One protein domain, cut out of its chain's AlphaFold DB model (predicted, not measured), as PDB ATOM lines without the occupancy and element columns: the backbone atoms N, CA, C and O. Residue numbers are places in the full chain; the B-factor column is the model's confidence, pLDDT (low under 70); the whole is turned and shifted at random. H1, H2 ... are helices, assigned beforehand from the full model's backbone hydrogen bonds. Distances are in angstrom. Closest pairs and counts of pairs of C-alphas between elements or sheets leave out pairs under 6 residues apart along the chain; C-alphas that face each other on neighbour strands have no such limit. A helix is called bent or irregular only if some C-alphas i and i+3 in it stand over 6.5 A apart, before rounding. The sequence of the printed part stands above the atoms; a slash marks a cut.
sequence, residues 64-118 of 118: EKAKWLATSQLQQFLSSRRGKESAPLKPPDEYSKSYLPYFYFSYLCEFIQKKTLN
ATOM      1  N   GLU A  64     239.679 128.388 150.012       86.44
ATOM      2  CA  GLU A  64     240.683 127.451 150.518       86.44
ATOM      3  C   GLU A  64     242.032 127.685 149.845       86.44
ATOM      4  O   GLU A  64     243.058 127.794 150.523       86.44
ATOM      5  N   LYS A  65     242.036 127.847 148.515       86.62
ATOM      6  CA  LYS A  65     243.256 128.124 147.762       86.62
ATOM      7  C   LYS A  65     243.829 129.495 148.108       86.62
ATOM      8  O   LYS A  65     245.043 129.607 148.265       86.62
ATOM      9  N   ALA A  66     242.986 130.513 148.281       87.25
ATOM     10  CA  ALA A  66     243.412 131.854 148.676       87.25
ATOM     11  C   ALA A  66     244.030 131.856 150.084       87.25
ATOM     12  O   ALA A  66     245.110 132.412 150.282       87.25
ATOM     13  N   LYS A  67     243.400 131.173 151.049       85.81
ATOM     14  CA  LYS A  67     243.927 131.005 152.415       85.81
ATOM     15  C   LYS A  67     245.253 130.259 152.423       85.81
ATOM     16  O   LYS A  67     246.168 130.678 153.126       85.81
ATOM     17  N   TRP A  68     245.369 129.195 151.627       88.69
ATOM     18  CA  TRP A  68     246.622 128.466 151.461       88.69
ATOM     19  C   TRP A  68     247.710 129.377 150.886       88.69
ATOM     20  O   TRP A  68     248.743 129.539 151.523       88.69
ATOM     21  N   LEU A  69     247.466 130.072 149.769       90.62
ATOM     22  CA  LEU A  69     248.425 131.021 149.179       90.62
ATOM     23  C   LEU A  69     248.825 132.151 150.144       90.62
ATOM     24  O   LEU A  69     249.981 132.574 150.157       90.62
ATOM     25  N   ALA A  70     247.898 132.612 150.988       88.44
ATOM     26  CA  ALA A  70     248.164 133.647 151.982       88.44
ATOM     27  C   ALA A  70     249.178 133.230 153.053       88.44
ATOM     28  O   ALA A  70     249.833 134.095 153.644       88.44
ATOM     29  N   THR A  71     249.365 131.930 153.282       90.44
ATOM     30  CA  THR A  71     250.291 131.444 154.310       90.44
ATOM     31  C   THR A  71     251.735 131.882 154.076       90.44
ATOM     32  O   THR A  71     252.401 132.230 155.045       90.44
ATOM     33  N   SER A  72     252.207 132.003 152.830       90.75
ATOM     34  CA  SER A  72     253.550 132.534 152.536       90.75
ATOM     35  C   SER A  72     253.775 133.929 153.126       90.75
ATOM     36  O   SER A  72     254.790 134.181 153.783       90.75
ATOM     37  N   GLN A  73     252.812 134.837 152.937       87.00
ATOM     38  CA  GLN A  73     252.893 136.201 153.463       87.00
ATOM     39  C   GLN A  73     252.769 136.214 154.995       87.00
ATOM     40  O   GLN A  73     253.495 136.942 155.675       87.00
ATOM     41  N   LEU A  74     251.905 135.366 155.557       87.31
ATOM     42  CA  LEU A  74     251.741 135.228 157.007       87.31
ATOM     43  C   LEU A  74     253.019 134.691 157.671       87.31
ATOM     44  O   LEU A  74     253.440 135.206 158.708       87.31
ATOM     45  N   GLN A  75     253.685 133.715 157.053       89.00
ATOM     46  CA  GLN A  75     254.976 133.189 157.496       89.00
ATOM     47  C   GLN A  75     256.071 134.263 157.476       89.00
ATOM     48  O   GLN A  75     256.863 134.349 158.423       89.00
ATOM     49  N   GLN A  76     256.116 135.099 156.434       87.75
ATOM     50  CA  GLN A  76     257.056 136.220 156.353       87.75
ATOM     51  C   GLN A  76     256.805 137.221 157.482       87.75
ATOM     52  O   GLN A  76     257.728 137.566 158.216       87.75
ATOM     53  N   PHE A  77     255.549 137.608 157.698       83.44
ATOM     54  CA  PHE A  77     255.180 138.541 158.757       83.44
ATOM     55  C   PHE A  77     255.534 138.013 160.157       83.44
ATOM     56  O   PHE A  77     256.104 138.729 160.986       83.44
ATOM     57  N   LEU A  78     255.257 136.730 160.421       85.38
ATOM     58  CA  LEU A  78     255.676 136.057 161.653       85.38
ATOM     59  C   LEU A  78     257.197 136.043 161.817       85.38
ATOM     60  O   LEU A  78     257.690 136.172 162.937       85.38
ATOM     61  N   SER A  79     257.939 135.872 160.723       87.69
ATOM     62  CA  SER A  79     259.403 135.875 160.736       87.69
ATOM     63  C   SER A  79     259.945 137.263 161.070       87.69
ATOM     64  O   SER A  79     260.762 137.374 161.983       87.69
ATOM     65  N   SER A  80     259.417 138.323 160.449       85.12
ATOM     66  CA  SER A  80     259.782 139.711 160.764       85.12
ATOM     67  C   SER A  80     259.509 140.053 162.228       85.12
ATOM     68  O   SER A  80     260.391 140.550 162.918       85.12
ATOM     69  N   ARG A  81     258.343 139.674 162.774       81.56
ATOM     70  CA  ARG A  81     258.043 139.880 164.208       81.56
ATOM     71  C   ARG A  81     258.951 139.101 165.159       81.56
ATOM     72  O   ARG A  81     259.059 139.468 166.323       81.56
ATOM     73  N   ARG A  82     259.587 138.028 164.684       86.38
ATOM     74  CA  ARG A  82     260.593 137.248 165.422       86.38
ATOM     75  C   ARG A  82     262.019 137.774 165.203       86.38
ATOM     76  O   ARG A  82     262.966 137.070 165.541       86.38
ATOM     77  N   GLY A  83     262.180 138.962 164.613       87.19
ATOM     78  CA  GLY A  83     263.480 139.570 164.317       87.19
ATOM     79  C   GLY A  83     264.219 138.924 163.143       87.19
ATOM     80  O   GLY A  83     265.426 139.093 163.010       87.19
ATOM     81  N   LYS A  84     263.526 138.150 162.298       85.38
ATOM     82  CA  LYS A  84     264.092 137.482 161.113       85.38
ATOM     83  C   LYS A  84     263.632 138.173 159.831       85.38
ATOM     84  O   LYS A  84     263.029 137.545 158.966       85.38
ATOM     85  N   GLU A  85     263.884 139.472 159.732       75.06
ATOM     86  CA  GLU A  85     263.381 140.328 158.646       75.06
ATOM     87  C   GLU A  85     263.960 139.969 157.268       75.06
ATOM     88  O   GLU A  85     263.288 140.138 156.256       75.06
ATOM     89  N   SER A  86     265.167 139.398 157.225       78.81
ATOM     90  CA  SER A  86     265.824 138.943 155.989       78.81
ATOM     91  C   SER A  86     265.556 137.471 155.656       78.81
ATOM     92  O   SER A  86     266.236 136.900 154.803       78.81
ATOM     93  N   ALA A  87     264.615 136.818 156.347       81.50
ATOM     94  CA  ALA A  87     264.261 135.443 156.019       81.50
ATOM     95  C   ALA A  87     263.647 135.382 154.606       81.50
ATOM     96  O   ALA A  87     262.782 136.202 154.286       81.50
ATOM     97  N   PRO A  88     264.054 134.415 153.765       85.56
ATOM     98  CA  PRO A  88     263.462 134.249 152.447       85.56
ATOM     99  C   PRO A  88     261.970 133.930 152.566       85.56
ATOM    100  O   PRO A  88     261.528 133.290 153.529       85.56
ATOM    101  N   LEU A  89     261.203 134.353 151.560       87.69
ATOM    102  CA  LEU A  89     259.798 133.987 151.456       87.69
ATOM    103  C   LEU A  89     259.686 132.462 151.356       87.69
ATOM    104  O   LEU A  89     260.346 131.828 150.532       87.69
ATOM    105  N   LYS A  90     258.860 131.877 152.217       90.88
ATOM    106  CA  LYS A  90     258.608 130.438 152.230       90.88
ATOM    107  C   LYS A  90     257.440 130.088 151.311       90.88
ATOM    108  O   LYS A  90     256.536 130.915 151.154       90.88
ATOM    109  N   PRO A  91     257.426 128.883 150.719       94.00
ATOM    110  CA  PRO A  91     256.267 128.418 149.971       94.00
ATOM    111  C   PRO A  91     255.031 128.323 150.882       94.00
ATOM    112  O   PRO A  91     255.181 128.235 152.108       94.00
ATOM    113  N   PRO A  92     253.823 128.335 150.295       92.62
ATOM    114  CA  PRO A  92     252.596 128.146 151.050       92.62
ATOM    115  C   PRO A  92     252.609 126.834 151.847       92.62
ATOM    116  O   PRO A  92     253.058 125.806 151.337       92.62
ATOM    117  N   ASP A  93     252.116 126.862 153.081       91.94
ATOM    118  CA  ASP A  93     252.014 125.710 153.979       91.94
ATOM    119  C   ASP A  93     250.572 125.475 154.449       91.94
ATOM    120  O   ASP A  93     249.630 126.165 154.048       91.94
ATOM    121  N   GLU A  94     250.371 124.438 155.262       86.44
ATOM    122  CA  GLU A  94     249.071 124.205 155.879       86.44
ATOM    123  C   GLU A  94     248.713 125.348 156.831       86.44
ATOM    124  O   GLU A  94     249.512 125.801 157.655       86.44
ATOM    125  N   TYR A  95     247.464 125.802 156.744       78.12
ATOM    126  CA  TYR A  95     246.971 126.845 157.624       78.12
ATOM    127  C   TYR A  95     247.012 126.376 159.085       78.12
ATOM    128  O   TYR A  95     246.329 125.431 159.479       78.12
ATOM    129  N   SER A  96     247.774 127.080 159.920       78.31
ATOM    130  CA  SER A  96     247.869 126.807 161.352       78.31
ATOM    131  C   SER A  96     247.124 127.855 162.184       78.31
ATOM    132  O   SER A  96     247.034 129.029 161.824       78.31
ATOM    133  N   LYS A  97     246.659 127.468 163.381       74.81
ATOM    134  CA  LYS A  97     246.030 128.399 164.344       74.81
ATOM    135  C   LYS A  97     246.932 129.580 164.729       74.81
ATOM    136  O   LYS A  97     246.422 130.617 165.140       74.81
ATOM    137  N   SER A  98     248.252 129.455 164.565       76.44
ATOM    138  CA  SER A  98     249.202 130.544 164.830       76.44
ATOM    139  C   SER A  98     249.014 131.758 163.904       76.44
ATOM    140  O   SER A  98     249.452 132.859 164.241       76.44
ATOM    141  N   TYR A  99     248.299 131.584 162.786       78.69
ATOM    142  CA  TYR A  99     247.961 132.641 161.835       78.69
ATOM    143  C   TYR A  99     246.697 133.441 162.201       78.69
ATOM    144  O   TYR A  99     246.522 134.555 161.705       78.69
ATOM    145  N   LEU A 100     245.838 132.929 163.097       68.81
ATOM    146  CA  LEU A 100     244.539 133.540 163.429       68.81
ATOM    147  C   LEU A 100     244.619 135.021 163.851       68.81
ATOM    148  O   LEU A 100     243.840 135.808 163.315       68.81
ATOM    149  N   PRO A 101     245.559 135.460 164.719       63.75
ATOM    150  CA  PRO A 101     245.659 136.870 165.114       63.75
ATOM    151  C   PRO A 101     245.908 137.838 163.946       63.75
ATOM    152  O   PRO A 101     245.666 139.035 164.083       63.75
ATOM    153  N   TYR A 102     246.394 137.333 162.808       64.12
ATOM    154  CA  TYR A 102     246.718 138.119 161.616       64.12
ATOM    155  C   TYR A 102     245.636 138.039 160.548       64.12
ATOM    156  O   TYR A 102     245.447 138.999 159.809       64.12
ATOM    157  N   PHE A 103     244.869 136.949 160.508       59.72
ATOM    158  CA  PHE A 103     243.704 136.869 159.632       59.72
ATOM    159  C   PHE A 103     242.549 137.752 160.133       59.72
ATOM    160  O   PHE A 103     241.843 138.340 159.321       59.72
ATOM    161  N   TYR A 104     242.416 137.973 161.450       52.69
ATOM    162  CA  TYR A 104     241.465 138.958 161.999       52.69
ATOM    163  C   TYR A 104     241.733 140.399 161.526       52.69
ATOM    164  O   TYR A 104     240.834 141.231 161.565       52.69
ATOM    165  N   PHE A 105     242.927 140.716 161.017       51.88
ATOM    166  CA  PHE A 105     243.188 142.016 160.390       51.88
ATOM    167  C   PHE A 105     242.515 142.177 159.010       51.88
ATOM    168  O   PHE A 105     242.393 143.299 158.521       51.88
ATOM    169  N   SER A 106     242.020 141.086 158.411       53.69
ATOM    170  CA  SER A 106     241.360 141.037 157.097       53.69
ATOM    171  C   SER A 106     239.876 141.460 157.106       53.69
ATOM    172  O   SER A 106     239.184 141.267 156.104       53.69
ATOM    173  N   TYR A 107     239.359 142.071 158.181       51.41
ATOM    174  CA  TYR A 107     237.982 142.608 158.212       51.41
ATOM    175  C   TYR A 107     237.699 143.650 157.109       51.41
ATOM    176  O   TYR A 107     236.544 143.883 156.758       51.41
ATOM    177  N   LEU A 108     238.740 144.246 156.515       51.56
ATOM    178  CA  LEU A 108     238.608 145.138 155.360       51.56
ATOM    179  C   LEU A 108     238.059 144.435 154.108       51.56
ATOM    180  O   LEU A 108     237.314 145.066 153.366       51.56
ATOM    181  N   CYS A 109     238.360 143.151 153.884       45.41
ATOM    182  CA  CYS A 109     237.853 142.424 152.714       45.41
ATOM    183  C   CYS A 109     236.341 142.186 152.803       45.41
ATOM    184  O   CYS A 109     235.631 142.461 151.839       45.41
ATOM    185  N   GLU A 110     235.832 141.774 153.972       47.34
ATOM    186  CA  GLU A 110     234.384 141.647 154.196       47.34
ATOM    187  C   GLU A 110     233.669 143.000 154.073       47.34
ATOM    188  O   GLU A 110     232.561 143.075 153.543       47.34
ATOM    189  N   PHE A 111     234.305 144.080 154.540       47.16
ATOM    190  CA  PHE A 111     233.756 145.431 154.439       47.16
ATOM    191  C   PHE A 111     233.692 145.933 152.988       47.16
ATOM    192  O   PHE A 111     232.689 146.532 152.603       47.16
ATOM    193  N   ILE A 112     234.717 145.663 152.170       48.81
ATOM    194  CA  ILE A 112     234.741 146.023 150.743       48.81
ATOM    195  C   ILE A 112     233.718 145.184 149.964       48.81
ATOM    196  O   ILE A 112     232.884 145.758 149.268       48.81
ATOM    197  N   GLN A 113     233.682 143.856 150.145       42.97
ATOM    198  CA  GLN A 113     232.694 142.993 149.476       42.97
ATOM    199  C   GLN A 113     231.246 143.402 149.779       42.97
ATOM    200  O   GLN A 113     230.427 143.460 148.864       42.97
ATOM    201  N   LYS A 114     230.921 143.736 151.035       42.28
ATOM    202  CA  LYS A 114     229.562 144.165 151.418       42.28
ATOM    203  C   LYS A 114     229.152 145.530 150.856       42.28
ATOM    204  O   LYS A 114     227.956 145.802 150.785       42.28
ATOM    205  N   LYS A 115     230.109 146.387 150.478       42.66
ATOM    206  CA  LYS A 115     229.843 147.722 149.917       42.66
ATOM    207  C   LYS A 115     229.889 147.787 148.392       42.66
ATOM    208  O   LYS A 115     229.359 148.739 147.844       42.66
ATOM    209  N   THR A 116     230.523 146.830 147.717       38.59
ATOM    210  CA  THR A 116     230.548 146.760 146.241       38.59
ATOM    211  C   THR A 116     229.350 145.983 145.669       38.59
ATOM    212  O   THR A 116     229.100 146.048 144.472       38.59
ATOM    213  N   LEU A 117     228.606 145.256 146.512       41.53
ATOM    214  CA  LEU A 117     227.419 144.469 146.138       41.53
ATOM    215  C   LEU A 117     226.073 145.128 146.514       41.53
ATOM    216  O   LEU A 117     225.038 144.477 146.393       41.53
ATOM    217  N   ASN A 118     226.076 146.389 146.954       34.97
ATOM    218  CA  ASN A 118     224.885 147.233 147.138       34.97
ATOM    219  C   ASN A 118     225.087 148.558 146.404       34.97
ATOM    220  O   ASN A 118     224.066 149.164 146.019       34.97
TER     221      ASN A 118
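Overview. This is residues 64 to 118 of the 118 residues of an uncharacterized protein of Bacillus cereus VD014 (UniProt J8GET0). A kinked helix, H1, is followed by a long loop that folds back alongside it and then by a bent helix, H2, whose first arm H2a crosses H1. Residues 104 to 118, which include the second arm H2b, stick out as a free arm and make much of the length. The printed part has 55 residues with two named helices, H1 then H2, and no named strand; the class is all helix. The whole is loose, with a radius of gyration of the C-alphas of 13.3 A, and spans 42 by 21 by 19 A.

Along the chain. H1, residues 64 to 81, begins at C-alpha 64 (240.683, 127.451, 150.518) and measures 25.4 A from first to last C-alpha. It has a kink of 32 degrees near residue 73, and is neither bent nor irregular, but only just: C-alphas 69 and 72 are 6.3 A apart. H2, residues 97 to 116, was assigned as one helix by its hydrogen bonds but is bent, with C-alphas 105 and 108 7.5 A apart. Its arm H2a, residues 97 to 105, measures 14.5 A and is irregular, with C-alphas 98 and 101 7.3 A apart. Its arm H2b, residues 108 to 116, measures 12.3 A and ends at C-alpha 116 (230.548, 146.760, 146.241).

Arrangement. H1, with residues 71 to 74 alone, only just touches H2a, with 3 pairs of C-alphas within 8 A. The closest C-alphas are those of Leu 74 and Tyr 99, 6.7 A apart, and the lines are about perpendicular at 87 degrees. H2a and H2b stand at a steep tilt of 46 degrees. H1 and H2b are apart. Every O i to N i+4 pair is within hydrogen-bond range in H2b, against 12 of 14 in H1 and 2 of 5 in H2a, where 4 of 6 O i to N i+3 pairs are within range.

Size, cuts and confidence. The C-alphas of Gly 83 and Asn 118, the two farthest apart, are 42.9 A apart. The printed part has no cut, and the link from H1 to H2, residues 82 to 96, is long. Mean pLDDT of the printed part is 73.2; residues 100 to 118 are under 70.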